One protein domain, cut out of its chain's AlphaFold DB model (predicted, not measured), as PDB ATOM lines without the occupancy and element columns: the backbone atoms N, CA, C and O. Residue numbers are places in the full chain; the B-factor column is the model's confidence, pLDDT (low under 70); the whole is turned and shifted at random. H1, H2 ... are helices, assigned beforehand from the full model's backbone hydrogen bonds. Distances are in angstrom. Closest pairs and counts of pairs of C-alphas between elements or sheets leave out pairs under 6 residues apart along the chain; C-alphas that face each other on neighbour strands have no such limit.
ATOM      1  N   LYS A   2     192.293  84.085 179.378       62.09
ATOM      2  CA  LYS A   2     190.952  84.710 179.288       62.09
ATOM      3  C   LYS A   2     190.967  86.248 179.165       62.09
ATOM      4  O   LYS A   2     190.244  86.797 178.345       62.09
ATOM      5  N   THR A   3     191.840  86.934 179.905       70.31
ATOM      6  CA  THR A   3     191.958  88.406 179.884       70.31
ATOM      7  C   THR A   3     192.536  88.942 178.572       70.31
ATOM      8  O   THR A   3     192.071  89.951 178.062       70.31
ATOM      9  N   PHE A   4     193.509  88.236 177.987       76.81
ATOM     10  CA  PHE A   4     194.104  88.603 176.697       76.81
ATOM     11  C   PHE A   4     193.090  88.478 175.555       76.81
ATOM     12  O   PHE A   4     193.016  89.351 174.700       76.81
ATOM     13  N   LEU A   5     192.256  87.433 175.580       77.25
ATOM     14  CA  LEU A   5     191.216  87.220 174.573       77.25
ATOM     15  C   LEU A   5     190.135  88.313 174.614       77.25
ATOM     16  O   LEU A   5     189.684  88.764 173.568       77.25
ATOM     17  N   LEU A   6     189.761  88.773 175.815       76.69
ATOM     18  CA  LEU A   6     188.824  89.888 176.009       76.69
ATOM     19  C   LEU A   6     189.397  91.220 175.518       76.69
ATOM     20  O   LEU A   6     188.702  91.965 174.834       76.69
ATOM     21  N   LEU A   7     190.668  91.503 175.819       78.31
ATOM     22  CA  LEU A   7     191.350  92.705 175.332       78.31
ATOM     23  C   LEU A   7     191.500  92.688 173.806       78.31
ATOM     24  O   LEU A   7     191.262  93.701 173.155       78.31
ATOM     25  N   PHE A   8     191.827  91.533 173.226       79.81
ATOM     26  CA  PHE A   8     191.951  91.369 171.779       79.81
ATOM     27  C   PHE A   8     190.598  91.504 171.063       79.81
ATOM     28  O   PHE A   8     190.499  92.210 170.063       79.81
ATOM     29  N   ALA A   9     189.530  90.906 171.604       79.25
ATOM     30  CA  ALA A   9     188.175  91.070 171.077       79.25
ATOM     31  C   ALA A   9     187.680  92.523 171.198       79.25
ATOM     32  O   ALA A   9     187.111  93.058 170.249       79.25
ATOM     33  N   GLY A  10     187.948  93.187 172.328       74.12
ATOM     34  CA  GLY A  10     187.644  94.606 172.520       74.12
ATOM     35  C   GLY A  10     188.400  95.506 171.541       74.12
ATOM     36  O   GLY A  10     187.817  96.430 170.981       74.12
ATOM     37  N   PHE A  11     189.669  95.201 171.261       77.94
ATOM     38  CA  PHE A  11     190.468  95.918 170.267       77.94
ATOM     39  C   PHE A  11     189.935  95.727 168.836       77.94
ATOM     40  O   PHE A  11     189.809  96.697 168.087       77.94
ATOM     41  N   LEU A  12     189.562  94.502 168.452       79.69
ATOM     42  CA  LEU A  12     188.957  94.224 167.143       79.69
ATOM     43  C   LEU A  12     187.593  94.911 166.970       79.69
ATOM     44  O   LEU A  12     187.312  95.469 165.911       79.69
ATOM     45  N   LEU A  13     186.762  94.931 168.014       78.25
ATOM     46  CA  LEU A  13     185.489  95.661 168.006       78.25
ATOM     47  C   LEU A  13     185.700  97.182 167.962       78.25
ATOM     48  O   LEU A  13     185.004  97.877 167.228       78.25
ATOM     49  N   GLY A  14     186.691  97.706 168.686       71.00
ATOM     50  CA  GLY A  14     187.034  99.129 168.665       71.00
ATOM     51  C   GLY A  14     187.539  99.591 167.297       71.00
ATOM     52  O   GLY A  14     187.071 100.597 166.772       71.00
ATOM     53  N   THR A  15     188.443  98.834 166.675       69.69
ATOM     54  CA  THR A  15     188.988  99.160 165.343       69.69
ATOM     55  C   THR A  15     187.948  99.046 164.233       69.69
ATOM     56  O   THR A  15     187.890  99.913 163.362       69.69
ATOM     57  N   THR A  16     187.077  98.034 164.274       70.62
ATOM     58  CA  THR A  16     185.958  97.926 163.323       70.62
ATOM     59  C   THR A  16     184.930  99.041 163.518       70.62
ATOM     60  O   THR A  16     184.475  99.611 162.526       70.62
ATOM     61  N   ALA A  17     184.624  99.427 164.762       72.00
ATOM     62  CA  ALA A  17     183.761 100.572 165.053       72.00
ATOM     63  C   ALA A  17     184.376 101.901 164.579       72.00
ATOM     64  O   ALA A  17     183.688 102.689 163.934       72.00
ATOM     65  N   MET A  18     185.672 102.138 164.822       66.75
ATOM     66  CA  MET A  18     186.371 103.332 164.326       66.75
ATOM     67  C   MET A  18     186.434 103.363 162.794       66.75
ATOM     68  O   MET A  18     186.161 104.402 162.205       66.75
ATOM     69  N   GLY A  19     186.709 102.234 162.136       68.38
ATOM     70  CA  GLY A  19     186.701 102.148 160.672       68.38
ATOM     71  C   GLY A  19     185.309 102.345 160.060       68.38
ATOM     72  O   GLY A  19     185.182 102.919 158.978       68.38
ATOM     73  N   ALA A  20     184.251 101.911 160.751       71.00
ATOM     74  CA  ALA A  20     182.881 102.218 160.359       71.00
ATOM     75  C   ALA A  20     182.597 103.721 160.508       71.00
ATOM     76  O   ALA A  20     182.142 104.342 159.550       71.00
ATOM     77  N   LEU A  21     182.922 104.315 161.663       69.94
ATOM     78  CA  LEU A  21     182.739 105.746 161.931       69.94
ATOM     79  C   LEU A  21     183.482 106.634 160.928       69.94
ATOM     80  O   LEU A  21     182.898 107.597 160.443       69.94
ATOM     81  N   ASP A  22     184.718 106.293 160.574       70.69
ATOM     82  CA  ASP A  22     185.523 107.062 159.620       70.69
ATOM     83  C   ASP A  22     184.913 107.036 158.207       70.69
ATOM     84  O   ASP A  22     184.737 108.072 157.561       70.69
ATOM     85  N   ARG A  23     184.439 105.863 157.758       69.00
ATOM     86  CA  ARG A  23     183.668 105.751 156.507       69.00
ATOM     87  C   ARG A  23     182.384 106.576 156.550       69.00
ATOM     88  O   ARG A  23     182.034 107.186 155.543       69.00
ATOM     89  N   TYR A  24     181.676 106.597 157.680       69.75
ATOM     90  CA  TYR A  24     180.466 107.409 157.829       69.75
ATOM     91  C   TYR A  24     180.776 108.911 157.820       69.75
ATOM     92  O   TYR A  24     180.101 109.656 157.113       69.75
ATOM     93  N   ALA A  25     181.808 109.354 158.537       68.19
ATOM     94  CA  ALA A  25     182.222 110.754 158.587       68.19
ATOM     95  C   ALA A  25     182.683 111.262 157.212       68.19
ATOM     96  O   ALA A  25     182.243 112.325 156.772       68.19
ATOM     97  N   SER A  26     183.489 110.473 156.494       73.44
ATOM     98  CA  SER A  26     183.918 110.782 155.124       73.44
ATOM     99  C   SER A  26     182.729 110.952 154.168       73.44
ATOM    100  O   SER A  26     182.724 111.864 153.341       73.44
ATOM    101  N   ARG A  27     181.678 110.134 154.319       70.56
ATOM    102  CA  ARG A  27     180.452 110.232 153.510       70.56
ATOM    103  C   ARG A  27     179.628 111.469 153.834       70.56
ATOM    104  O   ARG A  27     179.253 112.185 152.916       70.56
ATOM    105  N   VAL A  28     179.375 111.739 155.116       70.25
ATOM    106  CA  VAL A  28     178.671 112.961 155.545       70.25
ATOM    107  C   VAL A  28     179.399 114.200 155.028       70.25
ATOM    108  O   VAL A  28     178.762 115.121 154.525       70.25
ATOM    109  N   TYR A  29     180.732 114.205 155.092       73.50
ATOM    110  CA  TYR A  29     181.547 115.283 154.545       73.50
ATOM    111  C   TYR A  29     181.391 115.417 153.023       73.50
ATOM    112  O   TYR A  29     181.166 116.521 152.533       73.50
ATOM    113  N   ALA A  30     181.462 114.314 152.273       71.88
ATOM    114  CA  ALA A  30     181.282 114.329 150.821       71.88
ATOM    115  C   ALA A  30     179.888 114.838 150.409       71.88
ATOM    116  O   ALA A  30     179.787 115.669 149.507       71.88
ATOM    117  N   GLU A  31     178.832 114.405 151.102       72.00
ATOM    118  CA  GLU A  31     177.462 114.890 150.891       72.00
ATOM    119  C   GLU A  31     177.336 116.386 151.210       72.00
ATOM    120  O   GLU A  31     176.793 117.147 150.410       72.00
ATOM    121  N   ALA A  32     177.894 116.840 152.337       71.62
ATOM    122  CA  ALA A  32     177.874 118.253 152.706       71.62
ATOM    123  C   ALA A  32     178.619 119.122 151.675       71.62
ATOM    124  O   ALA A  32     178.129 120.182 151.286       71.62
ATOM    125  N   MET A  33     179.767 118.650 151.179       72.38
ATOM    126  CA  MET A  33     180.526 119.322 150.121       72.38
ATOM    127  C   MET A  33     179.758 119.365 148.795       72.38
ATOM    128  O   MET A  33     179.775 120.394 148.116       72.38
ATOM    129  N   ALA A  34     179.056 118.290 148.426       72.56
ATOM    130  CA  ALA A  34     178.226 118.255 147.224       72.56
ATOM    131  C   ALA A  34     177.042 119.232 147.324       72.56
ATOM    132  O   ALA A  34     176.818 120.019 146.404       72.56
ATOM    133  N   MET A  35     176.333 119.252 148.456       74.50
ATOM    134  CA  MET A  35     175.250 120.208 148.718       74.50
ATOM    135  C   MET A  35     175.743 121.659 148.681       74.50
ATOM    136  O   MET A  35     175.124 122.503 148.035       74.50
ATOM    137  N   GLN A  36     176.884 121.946 149.317       76.31
ATOM    138  CA  GLN A  36     177.500 123.271 149.275       76.31
ATOM    139  C   GLN A  36     177.893 123.660 147.844       76.31
ATOM    140  O   GLN A  36     177.665 124.794 147.426       76.31
ATOM    141  N   SER A  37     178.457 122.729 147.071       80.19
ATOM    142  CA  SER A  37     178.824 122.975 145.674       80.19
ATOM    143  C   SER A  37     177.598 123.247 144.798       80.19
ATOM    144  O   SER A  37     177.611 124.201 144.019       80.19
ATOM    145  N   ALA A  38     176.514 122.480 144.967       79.56
ATOM    146  CA  ALA A  38     175.246 122.734 144.286       79.56
ATOM    147  C   ALA A  38     174.688 124.120 144.643       79.56
ATOM    148  O   ALA A  38     174.278 124.869 143.758       79.56
ATOM    149  N   GLN A  39     174.748 124.509 145.918       79.88
ATOM    150  CA  GLN A  39     174.307 125.830 146.362       79.88
ATOM    151  C   GLN A  39     175.119 126.965 145.722       79.88
ATOM    152  O   GLN A  39     174.523 127.907 145.208       79.88
ATOM    153  N   VAL A  40     176.450 126.849 145.665       84.44
ATOM    154  CA  VAL A  40     177.308 127.830 144.972       84.44
ATOM    155  C   VAL A  40     176.912 127.965 143.499       84.44
ATOM    156  O   VAL A  40     176.862 129.072 142.969       84.44
ATOM    157  N   MET A  41     176.585 126.856 142.827       88.88
ATOM    158  CA  MET A  41     176.109 126.899 141.442       88.88
ATOM    159  C   MET A  41     174.732 127.563 141.321       88.88
ATOM    160  O   MET A  41     174.508 128.323 140.383       88.88
ATOM    161  N   THR A  42     173.825 127.345 142.276       87.06
ATOM    162  CA  THR A  42     172.537 128.054 142.321       87.06
ATOM    163  C   THR A  42     172.729 129.560 142.541       87.06
ATOM    164  O   THR A  42     172.102 130.350 141.838       87.06
ATOM    165  N   ASP A  43     173.621 129.974 143.443       86.12
ATOM    166  CA  ASP A  43     173.924 131.392 143.682       86.12
ATOM    167  C   ASP A  43     174.554 132.050 142.438       86.12
ATOM    168  O   ASP A  43     174.142 133.138 142.029       86.12
ATOM    169  N   ASN A  44     175.468 131.354 141.752       89.94
ATOM    170  CA  ASN A  44     176.026 131.805 140.472       89.94
ATOM    171  C   ASN A  44     174.955 131.921 139.376       89.94
ATOM    172  O   ASN A  44     175.003 132.845 138.562       89.94
ATOM    173  N   ALA A  45     173.976 131.010 139.348       91.00
ATOM    174  CA  ALA A  45     172.852 131.089 138.418       91.00
ATOM    175  C   ALA A  45     171.982 132.327 138.686       91.00
ATOM    176  O   ALA A  45     171.602 133.020 137.742       91.00
ATOM    177  N   VAL A  46     171.709 132.638 139.961       90.56
ATOM    178  CA  VAL A  46     170.990 133.858 140.368       90.56
ATOM    179  C   VAL A  46     171.760 135.109 139.940       90.56
ATOM    180  O   VAL A  46     171.163 136.014 139.361       90.56
ATOM    181  N   HIS A  47     173.073 135.151 140.176       90.50
ATOM    182  CA  HIS A  47     173.916 136.281 139.779       90.50
ATOM    183  C   HIS A  47     173.910 136.481 138.256       90.50
ATOM    184  O   HIS A  47     173.596 137.566 137.772       90.50
ATOM    185  N   ALA A  48     174.170 135.421 137.482       93.06
ATOM    186  CA  ALA A  48     174.154 135.481 136.020       93.06
ATOM    187  C   ALA A  48     172.777 135.893 135.465       93.06
ATOM    188  O   ALA A  48     172.708 136.664 134.508       93.06
ATOM    189  N   TYR A  49     171.682 135.434 136.081       94.62
ATOM    190  CA  TYR A  49     170.330 135.877 135.733       94.62
ATOM    191  C   TYR A  49     170.146 137.377 135.989       94.62
ATOM    192  O   TYR A  49     169.658 138.090 135.112       94.62
ATOM    193  N   GLY A  50     170.570 137.862 137.158       91.50
ATOM    194  CA  GLY A  50     170.501 139.275 137.530       91.50
ATOM    195  C   GLY A  50     171.298 140.198 136.605       91.50
ATOM    196  O   GLY A  50     170.879 141.327 136.346       91.50
ATOM    197  N   GLU A  51     172.401 139.694 136.051       94.31
ATOM    198  CA  GLU A  51     173.215 140.360 135.028       94.31
ATOM    199  C   GLU A  51     172.652 140.233 133.597       94.31
ATOM    200  O   GLU A  51     173.254 140.741 132.650       94.31
ATOM    201  N   GLY A  52     171.529 139.534 133.403       94.00
ATOM    202  CA  GLY A  52     170.927 139.291 132.087       94.00
ATOM    203  C   GLY A  52     171.634 138.223 131.241       94.00
ATOM    204  O   GLY A  52     171.292 138.032 130.074       94.00
ATOM    205  N   LYS A  53     172.599 137.488 131.805       96.62
ATOM    206  CA  LYS A  53     173.356 136.417 131.135       96.62
ATOM    207  C   LYS A  53     172.595 135.088 131.224       96.62
ATOM    208  O   LYS A  53     173.011 134.155 131.911       96.62
ATOM    209  N   LEU A  54     171.456 135.003 130.535       94.44
ATOM    210  CA  LEU A  54     170.502 133.895 130.684       94.44
ATOM    211  C   LEU A  54     171.070 132.513 130.308       94.44
ATOM    212  O   LEU A  54     170.790 131.540 131.004       94.44
ATOM    213  N   GLU A  55     171.901 132.414 129.267       94.94
ATOM    214  CA  GLU A  55     172.551 131.145 128.888       94.94
ATOM    215  C   GLU A  55     173.501 130.648 129.984       94.94
ATOM    216  O   GLU A  55     173.506 129.469 130.343       94.94
ATOM    217  N   GLN A  56     174.269 131.568 130.572       95.31
ATOM    218  CA  GLN A  56     175.181 131.259 131.668       95.31
ATOM    219  C   GLN A  56     174.408 130.871 132.937       95.31
ATOM    220  O   GLN A  56     174.779 129.914 133.619       95.31
ATOM    221  N   ALA A  57     173.304 131.564 133.225       94.25
ATOM    222  CA  ALA A  57     172.410 131.213 134.321       94.25
ATOM    223  C   ALA A  57     171.841 129.796 134.154       94.25
ATOM    224  O   ALA A  57     171.867 129.007 135.102       94.25
ATOM    225  N   ALA A  58     171.382 129.441 132.947       94.12
ATOM    226  CA  ALA A  58     170.877 128.105 132.639       94.12
ATOM    227  C   ALA A  58     171.953 127.024 132.832       94.12
ATOM    228  O   ALA A  58     171.679 125.993 133.450       94.12
ATOM    229  N   ALA A  59     173.190 127.279 132.389       93.44
ATOM    230  CA  ALA A  59     174.312 126.358 132.565       93.44
ATOM    231  C   ALA A  59     174.658 126.127 134.047       93.44
ATOM    232  O   ALA A  59     174.814 124.981 134.477       93.44
ATOM    233  N   PHE A  60     174.724 127.190 134.857       92.88
ATOM    234  CA  PHE A  60     174.959 127.060 136.299       92.88
ATOM    235  C   PHE A  60     173.820 126.322 137.007       92.88
ATOM    236  O   PHE A  60     174.067 125.445 137.837       92.88
ATOM    237  N   ALA A  61     172.570 126.600 136.632       90.75
ATOM    238  CA  ALA A  61     171.415 125.896 137.173       90.75
ATOM    239  C   ALA A  61     171.432 124.397 136.803       90.75
ATOM    240  O   ALA A  61     171.163 123.540 137.647       90.75
ATOM    241  N   GLN A  62     171.812 124.060 135.565       91.44
ATOM    242  CA  GLN A  62     171.996 122.674 135.128       91.44
ATOM    243  C   GLN A  62     173.101 121.967 135.922       91.44
ATOM    244  O   GLN A  62     172.912 120.828 136.350       91.44
ATOM    245  N   ALA A  63     174.235 122.637 136.150       87.44
ATOM    246  CA  ALA A  63     175.337 122.099 136.944       87.44
ATOM    247  C   ALA A  63     174.913 121.840 138.400       87.44
ATOM    248  O   ALA A  63     175.201 120.771 138.938       87.44
ATOM    249  N   SER A  64     174.164 122.767 139.005       86.19
ATOM    250  CA  SER A  64     173.586 122.595 140.344       86.19
ATOM    251  C   SER A  64     172.708 121.340 140.432       86.19
ATOM    252  O   SER A  64     172.889 120.512 141.328       86.19
ATOM    253  N   ASN A  65     171.817 121.133 139.453       81.94
ATOM    254  CA  ASN A  65     170.992 119.924 139.385       81.94
ATOM    255  C   ASN A  65     171.811 118.649 139.190       81.94
ATOM    256  O   ASN A  65     171.533 117.646 139.842       81.94
ATOM    257  N   ALA A  66     172.827 118.669 138.325       81.88
ATOM    258  CA  ALA A  66     173.688 117.510 138.116       81.88
ATOM    259  C   ALA A  66     174.398 117.098 139.418       81.88
ATOM    260  O   ALA A  66     174.399 115.919 139.765       81.88
ATOM    261  N   ILE A  67     174.925 118.063 140.180       74.19
ATOM    262  CA  ILE A  67     175.569 117.815 141.480       74.19
ATOM    263  C   ILE A  67     174.554 117.267 142.495       74.19
ATOM    264  O   ILE A  67     174.830 116.269 143.164       74.19
ATOM    265  N   ALA A  68     173.359 117.862 142.564       71.12
ATOM    266  CA  ALA A  68     172.292 117.411 143.459       71.12
ATOM    267  C   ALA A  68     171.790 115.990 143.132       71.12
ATOM    268  O   ALA A  68     171.356 115.266 144.028       71.12
ATOM    269  N   LEU A  69     171.847 115.570 141.863       70.62
ATOM    270  CA  LEU A  69     171.484 114.216 141.437       70.62
ATOM    271  C   LEU A  69     172.588 113.189 141.719       70.62
ATOM    272  O   LEU A  69     172.269 112.054 142.069       70.62
ATOM    273  N   ILE A  70     173.867 113.571 141.613       63.41
ATOM    274  CA  ILE A  70     175.009 112.691 141.929       63.41
ATOM    275  C   ILE A  70     174.998 112.271 143.406       63.41
ATOM    276  O   ILE A  70     175.324 111.127 143.719       63.41
ATOM    277  N   SER A  71     174.585 113.170 144.302       55.38
ATOM    278  CA  SER A  71     174.528 112.912 145.748       55.38
ATOM    279  C   SER A  71     173.364 111.985 146.159       55.38
ATOM    280  O   SER A  71     173.396 111.353 147.209       55.38
ATOM    281  N   ARG A  72     172.358 111.782 145.293       54.34
ATOM    282  CA  ARG A  72     171.230 110.859 145.538       54.34
ATOM    283  C   ARG A  72     171.544 109.397 145.201       54.34
ATOM    284  O   ARG A  72     170.661 108.673 144.733       54.34
ATOM    285  N   GLN A  73     172.777 108.935 145.406       50.69
ATOM    286  CA  GLN A  73     173.036 107.497 145.314       50.69
ATOM    287  C   GLN A  73     172.165 106.758 146.347       50.69
ATOM    288  O   GLN A  73     172.058 107.221 147.484       50.69
ATOM    289  N   PRO A  74     171.499 105.649 145.969       46.41
ATOM    290  CA  PRO A  74     170.655 104.895 146.883       46.41
ATOM    291  C   PRO A  74     171.545 104.238 147.937       46.41
ATOM    292  O   PRO A  74     172.162 103.201 147.700       46.41
ATOM    293  N   TRP A  75     171.643 104.873 149.095       53.31
ATOM    294  CA  TRP A  75     172.215 104.267 150.284       53.31
ATOM    295  C   TRP A  75     171.077 103.639 151.079       53.31
ATOM    296  O   TRP A  75     170.003 104.223 151.185       53.31
ATOM    297  N   ASP A  76     171.322 102.481 151.689       46.75
ATOM    298  CA  ASP A  76     170.326 101.756 152.495       46.75
ATOM    299  C   ASP A  76     169.795 102.557 153.710       46.75
ATOM    300  O   ASP A  76     168.924 102.081 154.438       46.75
ATOM    301  N   VAL A  77     170.327 103.763 153.967       52.12
ATOM    302  CA  VAL A  77     169.972 104.620 155.103       52.12
ATOM    303  C   VAL A  77     170.041 106.103 154.707       52.12
ATOM    304  O   VAL A  77     171.108 106.590 154.338       52.12
ATOM    305  N   ASP A  78     168.948 106.850 154.895       57.56
ATOM    306  CA  ASP A  78     168.857 108.311 154.652       57.56
ATOM    307  C   ASP A  78     169.694 109.166 155.631       57.56
ATOM    308  O   ASP A  78     169.796 110.388 155.509       57.56
ATOM    309  N   TRP A  79     170.283 108.536 156.649       54.88
ATOM    310  CA  TRP A  79     170.938 109.209 157.771       54.88
ATOM    311  C   TRP A  79     172.110 110.131 157.375       54.88
ATOM    312  O   TRP A  79     172.136 111.266 157.853       54.88
ATOM    313  N   PRO A  80     173.059 109.739 156.498       55.06
ATOM    314  CA  PRO A  80     174.172 110.613 156.117       55.06
ATOM    315  C   PRO A  80     173.712 111.898 155.420       55.06
ATOM    316  O   PRO A  80     174.272 112.963 155.674       55.06
ATOM    317  N   PHE A  81     172.656 111.809 154.606       56.09
ATOM    318  CA  PHE A  81     172.037 112.956 153.942       56.09
ATOM    319  C   PHE A  81     171.403 113.915 154.957       56.09
ATOM    320  O   PHE A  81     171.622 115.123 154.885       56.09
ATOM    321  N   GLN A  82     170.667 113.389 155.944       60.69
ATOM    322  CA  GLN A  82     170.057 114.208 157.001       60.69
ATOM    323  C   GLN A  82     171.110 114.905 157.876       60.69
ATOM    324  O   GLN A  82     170.957 116.081 158.194       60.69
ATOM    325  N   VAL A  83     172.209 114.225 158.223       58.19
ATOM    326  CA  VAL A  83     173.302 114.826 159.011       58.19
ATOM    327  C   VAL A  83     174.069 115.878 158.201       58.19
ATOM    328  O   VAL A  83     174.374 116.949 158.729       58.19
ATOM    329  N   ALA A  84     174.356 115.619 156.922       56.28
ATOM    330  CA  ALA A  84     174.968 116.605 156.029       56.28
ATOM    331  C   ALA A  84     174.085 117.853 155.893       56.28
ATOM    332  O   ALA A  84     174.564 118.976 156.057       56.28
ATOM    333  N   ARG A  85     172.774 117.651 155.715       60.94
ATOM    334  CA  ARG A  85     171.779 118.721 155.708       60.94
ATOM    335  C   ARG A  85     171.765 119.493 157.025       60.94
ATOM    336  O   ARG A  85     171.854 120.709 156.977       60.94
ATOM    337  N   TRP A  86     171.740 118.838 158.186       59.28
ATOM    338  CA  TRP A  86     171.789 119.528 159.485       59.28
ATOM    339  C   TRP A  86     173.078 120.322 159.708       59.28
ATOM    340  O   TRP A  86     173.043 121.398 160.303       59.28
ATOM    341  N   THR A  87     174.207 119.820 159.204       58.88
ATOM    342  CA  THR A  87     175.498 120.529 159.241       58.88
ATOM    343  C   THR A  87     175.443 121.825 158.423       58.88
ATOM    344  O   THR A  87     176.102 122.807 158.764       58.88
ATOM    345  N   LEU A  88     174.620 121.848 157.373       54.84
ATOM    346  CA  LEU A  88     174.388 123.008 156.516       54.84
ATOM    347  C   LEU A  88     173.199 123.880 156.972       54.84
ATOM    348  O   LEU A  88     173.256 125.090 156.782       54.84
ATOM    349  N   ASP A  89     172.180 123.318 157.640       51.16
ATOM    350  CA  ASP A  89     170.933 123.972 158.105       51.16
ATOM    351  C   ASP A  89     171.169 125.084 159.151       51.16
ATOM    352  O   ASP A  89     170.254 125.848 159.470       51.16
ATOM    353  N   GLY A  90     172.398 125.242 159.658       45.88
ATOM    354  CA  GLY A  90     172.825 126.464 160.351       45.88
ATOM    355  C   GLY A  90     172.874 127.706 159.442       45.88
ATOM    356  O   GLY A  90     173.016 128.822 159.939       45.88
ATOM    357  N   ARG A  91     172.747 127.527 158.119       46.88
ATOM    358  CA  ARG A  91     172.730 128.564 157.081       46.88
ATOM    359  C   ARG A  91     171.441 128.467 156.255       46.88
ATOM    360  O   ARG A  91     171.444 127.964 155.146       46.88
ATOM    361  N   ASP A  92     170.362 129.005 156.814       43.00
ATOM    362  CA  ASP A  92     169.113 129.378 156.129       43.00
ATOM    363  C   ASP A  92     168.296 128.241 155.456       43.00
ATOM    364  O   ASP A  92     168.680 127.613 154.472       43.00
ATOM    365  N   LYS A  93     167.093 127.997 155.990       39.59
ATOM    366  CA  LYS A  93     166.278 126.773 155.813       39.59
ATOM    367  C   LYS A  93     165.636 126.576 154.427       39.59
ATOM    368  O   LYS A  93     164.850 125.648 154.246       39.59
ATOM    369  N   THR A  94     165.899 127.448 153.461       42.34
ATOM    370  CA  THR A  94     165.086 127.596 152.238       42.34
ATOM    371  C   THR A  94     165.776 127.168 150.941       42.34
ATOM    372  O   THR A  94     165.118 127.152 149.905       42.34
ATOM    373  N   ARG A  95     167.067 126.803 150.955       47.53
ATOM    374  CA  ARG A  95     167.901 126.831 149.733       47.53
ATOM    375  C   ARG A  95     168.283 125.498 149.071       47.53
ATOM    376  O   ARG A  95     168.947 125.531 148.041       47.53
ATOM    377  N   LEU A  96     167.853 124.340 149.576       48.34
ATOM    378  CA  LEU A  96     168.281 123.028 149.047       48.34
ATOM    379  C   LEU A  96     167.137 122.004 148.931       48.34
ATOM    380  O   LEU A  96     167.273 120.848 149.328       48.34
ATOM    381  N   ASP A  97     165.993 122.392 148.364       55.34
ATOM    382  CA  ASP A  97     165.095 121.385 147.786       55.34
ATOM    383  C   ASP A  97     165.535 121.141 146.333       55.34
ATOM    384  O   ASP A  97     165.547 122.056 145.519       55.34
ATOM    385  N   ALA A  98     165.942 119.922 145.973       54.97
ATOM    386  CA  ALA A  98     166.348 119.612 144.596       54.97
ATOM    387  C   ALA A  98     165.190 119.800 143.597       54.97
ATOM    388  O   ALA A  98     165.418 120.073 142.419       54.97
ATOM    389  N   ASN A  99     163.945 119.720 144.080       56.97
ATOM    390  CA  ASN A  99     162.770 120.105 143.305       56.97
ATOM    391  C   ASN A  99     162.829 121.594 142.932       56.97
ATOM    392  O   ASN A  99     162.446 121.973 141.832       56.97
ATOM    393  N   TYR A 100     163.382 122.424 143.813       64.25
ATOM    394  CA  TYR A 100     163.585 123.850 143.593       64.25
ATOM    395  C   TYR A 100     164.532 124.139 142.430       64.25
ATOM    396  O   TYR A 100     164.222 124.928 141.536       64.25
ATOM    397  N   ASN A 101     165.677 123.457 142.412       74.06
ATOM    398  CA  ASN A 101     166.663 123.624 141.348       74.06
ATOM    399  C   ASN A 101     166.137 123.101 140.007       74.06
ATOM    400  O   ASN A 101     166.384 123.722 138.976       74.06
ATOM    401  N   ALA A 102     165.386 121.999 139.992       79.06
ATOM    402  CA  ALA A 102     164.874 121.418 138.753       79.06
ATOM    403  C   ALA A 102     163.888 122.345 138.013       79.06
ATOM    404  O   ALA A 102     164.041 122.531 136.804       79.06
ATOM    405  N   TYR A 103     162.934 122.993 138.692       82.69
ATOM    406  CA  TYR A 103     162.050 123.941 137.995       82.69
ATOM    407  C   TYR A 103     162.741 125.271 137.666       82.69
ATOM    408  O   TYR A 103     162.401 125.895 136.662       82.69
ATOM    409  N   LEU A 104     163.719 125.715 138.469       88.19
ATOM    410  CA  LEU A 104     164.512 126.912 138.166       88.19
ATOM    411  C   LEU A 104     165.285 126.719 136.859       88.19
ATOM    412  O   LEU A 104     165.293 127.590 135.992       88.19
ATOM    413  N   THR A 105     165.878 125.538 136.692       92.00
ATOM    414  CA  THR A 105     166.528 125.137 135.448       92.00
ATOM    415  C   THR A 105     165.539 125.046 134.293       92.00
ATOM    416  O   THR A 105     165.837 125.577 133.226       92.00
ATOM    417  N   ALA A 106     164.354 124.460 134.502       91.69
ATOM    418  CA  ALA A 106     163.306 124.421 133.480       91.69
ATOM    419  C   ALA A 106     162.955 125.831 132.968       91.69
ATOM    420  O   ALA A 106     162.990 126.082 131.763       91.69
ATOM    421  N   TYR A 107     162.718 126.765 133.893       94.31
ATOM    422  CA  TYR A 107     162.408 128.162 133.593       94.31
ATOM    423  C   TYR A 107     163.534 128.859 132.815       94.31
ATOM    424  O   TYR A 107     163.274 129.537 131.820       94.31
ATOM    425  N   LEU A 108     164.795 128.692 133.227       95.62
ATOM    426  CA  LEU A 108     165.935 129.327 132.557       95.62
ATOM    427  C   LEU A 108     166.139 128.788 131.133       95.62
ATOM    428  O   LEU A 108     166.295 129.588 130.211       95.62
ATOM    429  N   PHE A 109     166.049 127.468 130.925       96.31
ATOM    430  CA  PHE A 109     166.109 126.879 129.579       96.31
ATOM    431  C   PHE A 109     164.931 127.311 128.698       96.31
ATOM    432  O   PHE A 109     165.118 127.591 127.513       96.31
ATOM    433  N   SER A 110     163.735 127.449 129.279       95.25
ATOM    434  CA  SER A 110     162.564 127.958 128.558       95.25
ATOM    435  C   SER A 110     162.779 129.400 128.080       95.25
ATOM    436  O   SER A 110     162.406 129.725 126.955       95.25
ATOM    437  N   ASN A 111     163.406 130.261 128.892       94.94
ATOM    438  CA  ASN A 111     163.655 131.667 128.540       94.94
ATOM    439  C   ASN A 111     164.755 131.869 127.491       94.94
ATOM    440  O   ASN A 111     164.734 132.877 126.791       94.94
ATOM    441  N   ILE A 112     165.690 130.926 127.351       95.94
ATOM    442  CA  ILE A 112     166.685 130.947 126.262       95.94
ATOM    443  C   ILE A 112     166.203 130.208 125.002       95.94
ATOM    444  O   ILE A 112     166.951 130.076 124.039       95.94
ATOM    445  N   GLY A 113     164.959 129.716 124.993       95.12
ATOM    446  CA  GLY A 113     164.349 129.048 123.840       95.12
ATOM    447  C   GLY A 113     164.666 127.554 123.699       95.12
ATOM    448  O   GLY A 113     164.138 126.913 122.787       95.12
ATOM    449  N   ASP A 114     165.444 126.952 124.603       95.62
ATOM    450  CA  ASP A 114     165.693 125.504 124.618       95.62
ATOM    451  C   ASP A 114     164.528 124.755 125.283       95.62
ATOM    452  O   ASP A 114     164.587 124.265 126.417       95.62
ATOM    453  N   SER A 115     163.432 124.663 124.534       92.88
ATOM    454  CA  SER A 115     162.199 124.015 124.985       92.88
ATOM    455  C   SER A 115     162.398 122.526 125.277       92.88
ATOM    456  O   SER A 115     161.758 121.984 126.172       92.88
ATOM    457  N   LYS A 116     163.321 121.860 124.571       95.19
ATOM    458  CA  LYS A 116     163.578 120.426 124.749       95.19
ATOM    459  C   LYS A 116     164.160 120.142 126.131       95.19
ATOM    460  O   LYS A 116     163.688 119.232 126.816       95.19
ATOM    461  N   THR A 117     165.181 120.900 126.531       92.44
ATOM    462  CA  THR A 117     165.787 120.746 127.859       92.44
ATOM    463  C   THR A 117     164.816 121.202 128.943       92.44
ATOM    464  O   THR A 117     164.651 120.500 129.940       92.44
ATOM    465  N   ALA A 118     164.102 122.310 128.724       92.75
ATOM    466  CA  ALA A 118     163.091 122.797 129.659       92.75
ATOM    467  C   ALA A 118     162.003 121.745 129.945       92.75
ATOM    468  O   ALA A 118     161.736 121.425 131.104       92.75
ATOM    469  N   ASP A 119     161.433 121.135 128.902       93.25
ATOM    470  CA  ASP A 119     160.390 120.112 129.026       93.25
ATOM    471  C   ASP A 119     160.887 118.854 129.754       93.25
ATOM    472  O   ASP A 119     160.129 118.236 130.504       93.25
ATOM    473  N   ALA A 120     162.162 118.481 129.594       91.19
ATOM    474  CA  ALA A 120     162.753 117.371 130.343       91.19
ATOM    475  C   ALA A 120     162.748 117.628 131.860       91.19
ATOM    476  O   ALA A 120     162.499 116.703 132.633       91.19
ATOM    477  N   TYR A 121     162.962 118.876 132.283       89.62
ATOM    478  CA  TYR A 121     162.872 119.257 133.692       89.62
ATOM    479  C   TYR A 121     161.423 119.423 134.168       89.62
ATOM    480  O   TYR A 121     161.104 118.953 135.259       89.62
ATOM    481  N   TYR A 122     160.517 120.007 133.368       88.94
ATOM    482  CA  TYR A 122     159.096 120.106 133.751       88.94
ATOM    483  C   TYR A 122     158.443 118.737 133.951       88.94
ATOM    484  O   TYR A 122     157.610 118.587 134.846       88.94
ATOM    485  N   LYS A 123     158.866 117.721 133.189       88.56
ATOM    486  CA  LYS A 123     158.402 116.332 133.342       88.56
ATOM    487  C   LYS A 123     158.570 115.776 134.754       88.56
ATOM    488  O   LYS A 123     157.764 114.959 135.193       88.56
ATOM    489  N   LEU A 124     159.568 116.249 135.503       83.38
ATOM    490  CA  LEU A 124     159.783 115.841 136.895       83.38
ATOM    491  C   LEU A 124     158.625 116.260 137.819       83.38
ATOM    492  O   LEU A 124     158.453 115.675 138.889       83.38
ATOM    493  N   PHE A 125     157.800 117.220 137.391       81.50
ATOM    494  CA  PHE A 125     156.694 117.793 138.159       81.50
ATOM    495  C   PHE A 125     155.308 117.404 137.645       81.50
ATOM    496  O   PHE A 125     154.321 117.846 138.226       81.50
ATOM    497  N   GLU A 126     155.194 116.540 136.630       79.75
ATOM    498  CA  GLU A 126     153.896 116.108 136.072       79.75
ATOM    499  C   GLU A 126     152.974 115.448 137.108       79.75
ATOM    500  O   GLU A 126     151.756 115.431 136.953       79.75
ATOM    501  N   ARG A 127     153.547 114.910 138.189       75.56
ATOM    502  CA  ARG A 127     152.797 114.305 139.300       75.56
ATOM    503  C   ARG A 127     152.331 115.322 140.346       75.56
ATOM    504  O   ARG A 127     151.617 114.951 141.275       75.56
ATOM    505  N   THR A 128     152.765 116.575 140.240       74.44
ATOM    506  CA  THR A 128     152.358 117.658 141.139       74.44
ATOM    507  C   THR A 128     151.101 118.349 140.602       74.44
ATOM    508  O   THR A 128     150.879 118.371 139.395       74.44
ATOM    509  N   PRO A 129     150.274 118.967 141.463       79.38
ATOM    510  CA  PRO A 129     149.106 119.731 141.019       79.38
ATOM    511  C   PRO A 129     149.473 121.124 140.467       79.38
ATOM    512  O   PRO A 129     148.600 121.981 140.329       79.38
ATOM    513  N   TRP A 130     150.758 121.420 140.252       81.12
ATOM    514  CA  TRP A 130     151.216 122.747 139.852       81.12
ATOM    515  C   TRP A 130     151.294 122.851 138.333       81.12
ATOM    516  O   TRP A 130     151.897 122.012 137.672       81.12
ATOM    517  N   THR A 131     150.689 123.901 137.783       87.75
ATOM    518  CA  THR A 131     150.781 124.187 136.350       87.75
ATOM    519  C   THR A 131     152.164 124.733 135.997       87.75
ATOM    520  O   THR A 131     152.879 125.252 136.863       87.75
ATOM    521  N   ARG A 132     152.531 124.659 134.713       87.50
ATOM    522  CA  ARG A 132     153.794 125.208 134.199       87.50
ATOM    523  C   ARG A 132     153.923 126.700 134.503       87.50
ATOM    524  O   ARG A 132     154.945 127.126 135.024       87.50
ATOM    525  N   GLU A 133     152.859 127.474 134.312       88.56
ATOM    526  CA  GLU A 133     152.844 128.918 134.583       88.56
ATOM    527  C   GLU A 133     153.097 129.219 136.064       88.56
ATOM    528  O   GLU A 133     153.768 130.192 136.408       88.56
ATOM    529  N   ARG A 134     152.577 128.374 136.963       85.06
ATOM    530  CA  ARG A 134     152.810 128.516 138.403       85.06
ATOM    531  C   ARG A 134     154.254 128.184 138.775       85.06
ATOM    532  O   ARG A 134     154.820 128.870 139.632       85.06
ATOM    533  N   LEU A 135     154.833 127.154 138.158       86.00
ATOM    534  CA  LEU A 135     156.249 126.813 138.316       86.00
ATOM    535  C   LEU A 135     157.130 127.973 137.837       86.00
ATOM    536  O   LEU A 135     158.002 128.416 138.582       86.00
ATOM    537  N   ASP A 136     156.821 128.541 136.674       89.81
ATOM    538  CA  ASP A 136     157.563 129.657 136.078       89.81
ATOM    539  C   ASP A 136     157.468 130.931 136.910       89.81
ATOM    540  O   ASP A 136     158.480 131.571 137.196       89.81
ATOM    541  N   ALA A 137     156.267 131.276 137.383       85.50
ATOM    542  CA  ALA A 137     156.073 132.420 138.267       85.50
ATOM    543  C   ALA A 137     156.861 132.266 139.579       85.50
ATOM    544  O   ALA A 137     157.424 133.237 140.090       85.50
ATOM    545  N   SER A 138     156.929 131.045 140.116       83.38
ATOM    546  CA  SER A 138     157.676 130.749 141.344       83.38
ATOM    547  C   SER A 138     159.190 130.811 141.111       83.38
ATOM    548  O   SER A 138     159.900 131.441 141.897       83.38
ATOM    549  N   ALA A 139     159.673 130.233 140.005       87.00
ATOM    550  CA  ALA A 139     161.069 130.292 139.572       87.00
ATOM    551  C   ALA A 139     161.539 131.736 139.378       87.00
ATOM    552  O   ALA A 139     162.549 132.152 139.949       87.00
ATOM    553  N   LYS A 140     160.759 132.524 138.632       89.69
ATOM    554  CA  LYS A 140     161.030 133.939 138.393       89.69
ATOM    555  C   LYS A 140     161.079 134.724 139.696       89.69
ATOM    556  O   LYS A 140     162.058 135.416 139.957       89.69
ATOM    557  N   ARG A 141     160.049 134.589 140.542       85.88
ATOM    558  CA  ARG A 141     159.981 135.297 141.827       85.88
ATOM    559  C   ARG A 141     161.205 135.007 142.685       85.88
ATOM    560  O   ARG A 141     161.718 135.917 143.329       85.88
ATOM    561  N   TYR A 142     161.673 133.765 142.700       85.25
ATOM    562  CA  TYR A 142     162.881 133.407 143.426       85.25
ATOM    563  C   TYR A 142     164.131 134.077 142.889       85.25
ATOM    564  O   TYR A 142     164.891 134.627 143.681       85.25
ATOM    565  N   LEU A 143     164.348 133.998 141.576       86.31
ATOM    566  CA  LEU A 143     165.506 134.596 140.926       86.31
ATOM    567  C   LEU A 143     165.535 136.102 141.196       86.31
ATOM    568  O   LEU A 143     166.553 136.617 141.648       86.31
ATOM    569  N   ASP A 144     164.393 136.774 141.041       85.88
ATOM    570  CA  ASP A 144     164.252 138.207 141.304       85.88
ATOM    571  C   ASP A 144     164.514 138.549 142.783       85.88
ATOM    572  O   ASP A 144     165.295 139.449 143.084       85.88
ATOM    573  N   THR A 145     163.904 137.807 143.718       81.38
ATOM    574  CA  THR A 145     164.052 138.056 145.168       81.38
ATOM    575  C   THR A 145     165.478 137.765 145.641       81.38
ATOM    576  O   THR A 145     166.038 138.510 146.441       81.38
ATOM    577  N   SER A 146     166.085 136.686 145.142       82.69
ATOM    578  CA  SER A 146     167.446 136.286 145.508       82.69
ATOM    579  C   SER A 146     168.474 137.249 144.931       82.69
ATOM    580  O   SER A 146     169.422 137.608 145.622       82.69
ATOM    581  N   TRP A 147     168.267 137.718 143.699       87.81
ATOM    582  CA  TRP A 147     169.110 138.746 143.102       87.81
ATOM    583  C   TRP A 147     169.012 140.071 143.859       87.81
ATOM    584  O   TRP A 147     170.035 140.685 144.158       87.81
ATOM    585  N   GLN A 148     167.798 140.484 144.231       84.62
ATOM    586  CA  GLN A 148     167.593 141.662 145.068       84.62
ATOM    587  C   GLN A 148     168.350 141.540 146.398       84.62
ATOM    588  O   GLN A 148     169.078 142.460 146.764       84.62
ATOM    589  N   ALA A 149     168.253 140.395 147.079       78.81
ATOM    590  CA  ALA A 149     168.969 140.160 148.330       78.81
ATOM    591  C   ALA A 149     170.500 140.215 148.162       78.81
ATOM    592  O   ALA A 149     171.181 140.786 149.012       78.81
ATOM    593  N   ILE A 150     171.046 139.670 147.066       78.31
ATOM    594  CA  ILE A 150     172.484 139.762 146.758       78.31
ATOM    595  C   ILE A 150     172.890 141.230 146.597       78.31
ATOM    596  O   ILE A 150     173.788 141.688 147.303       78.31
ATOM    597  N   ARG A 151     172.170 141.994 145.767       82.94
ATOM    598  CA  ARG A 151     172.446 143.423 145.538       82.94
ATOM    599  C   ARG A 151     172.362 144.277 146.799       82.94
ATOM    600  O   ARG A 151     173.104 145.244 146.929       82.94
ATOM    601  N   GLU A 152     171.436 143.968 147.700       81.44
ATOM    602  CA  GLU A 152     171.290 144.673 148.979       81.44
ATOM    603  C   GLU A 152     172.400 144.306 149.980       81.44
ATOM    604  O   GLU A 152     172.706 145.097 150.872       81.44
ATOM    605  N   SER A 153     173.008 143.124 149.831       72.06
ATOM    606  CA  SER A 153     174.090 142.628 150.692       72.06
ATOM    607  C   SER A 153     175.498 143.011 150.229       72.06
ATOM    608  O   SER A 153     176.431 143.001 151.037       72.06
TER     609      SER A 153
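Overview. This is residues 2 to 153 of the 160 residues of an uncharacterized protein of Luteibacter sp. OK325 (UniProt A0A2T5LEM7). One very long helix, H1, sticks out as an arm with residues 2 to 23, while its far end packs into a compact helical body. There H1, H2 and H4 form an up-and-down bundle, each running against the one before; H5 folds back on H4, H6 crosses H4 and the end of H1, and H3 packs on H1 nearer the arm. The printed part has 152 residues with six named helices, H1 to H6 in order, and no named strand: all helix. It is loose, with a radius of gyration of the C-alphas of 20.8 A and spans of 75 by 37 by 24 A, the arm making the length.

Along the chain. Find C-alpha 2 at (190.952, 84.710, 179.288); from there H1, residues 2 to 50, runs 71.7 A to C-alpha 50 at (170.501, 139.275, 137.530). Next come H2, residues 54 to 70, 24.4 A long, H3, residues 79 to 88, H4, residues 98 to 111, and H5, residues 115 to 125. H6, residues 132 to 153, runs 31.4 A to C-alpha 153 at (174.090, 142.628, 150.692).

Arrangement. Look at the hairpin of H1 and H2: they touch, C-alphas 45 and 57 being closest at 4.1 A, with a shallow tilt of 16 degrees, opposite ways. H3 touches H1, closest C-alphas 84 and 32 at 4.7 A, at a steep tilt of 53 degrees. H4 touches H2, closest C-alphas 108 and 58 at 5.1 A. H5 touches H4 in a second hairpin, closest C-alphas 118 and 106 at 4.2 A. With residues 135 to 140 alone H6 touches H4, about perpendicular at 82 degrees, closest C-alphas 139 and 104 at 5.0 A. With residues 143 to 150 alone it touches H1, closest C-alphas 143 and 46 at 5.6 A. H3 and H6 are apart. Every O i to N i+4 pair is within hydrogen-bond range in H1, H2, H3, H4 and H6, and 5 of 7 in H5.

Size, cuts and confidence. The C-alphas of Lys 2 and Gly 113 are the two farthest apart, at 75.8 A. The printed part has no cut and no long link. Look for low confidence in the 39 residues where pLDDT is under 70, among them residues 70 to 100.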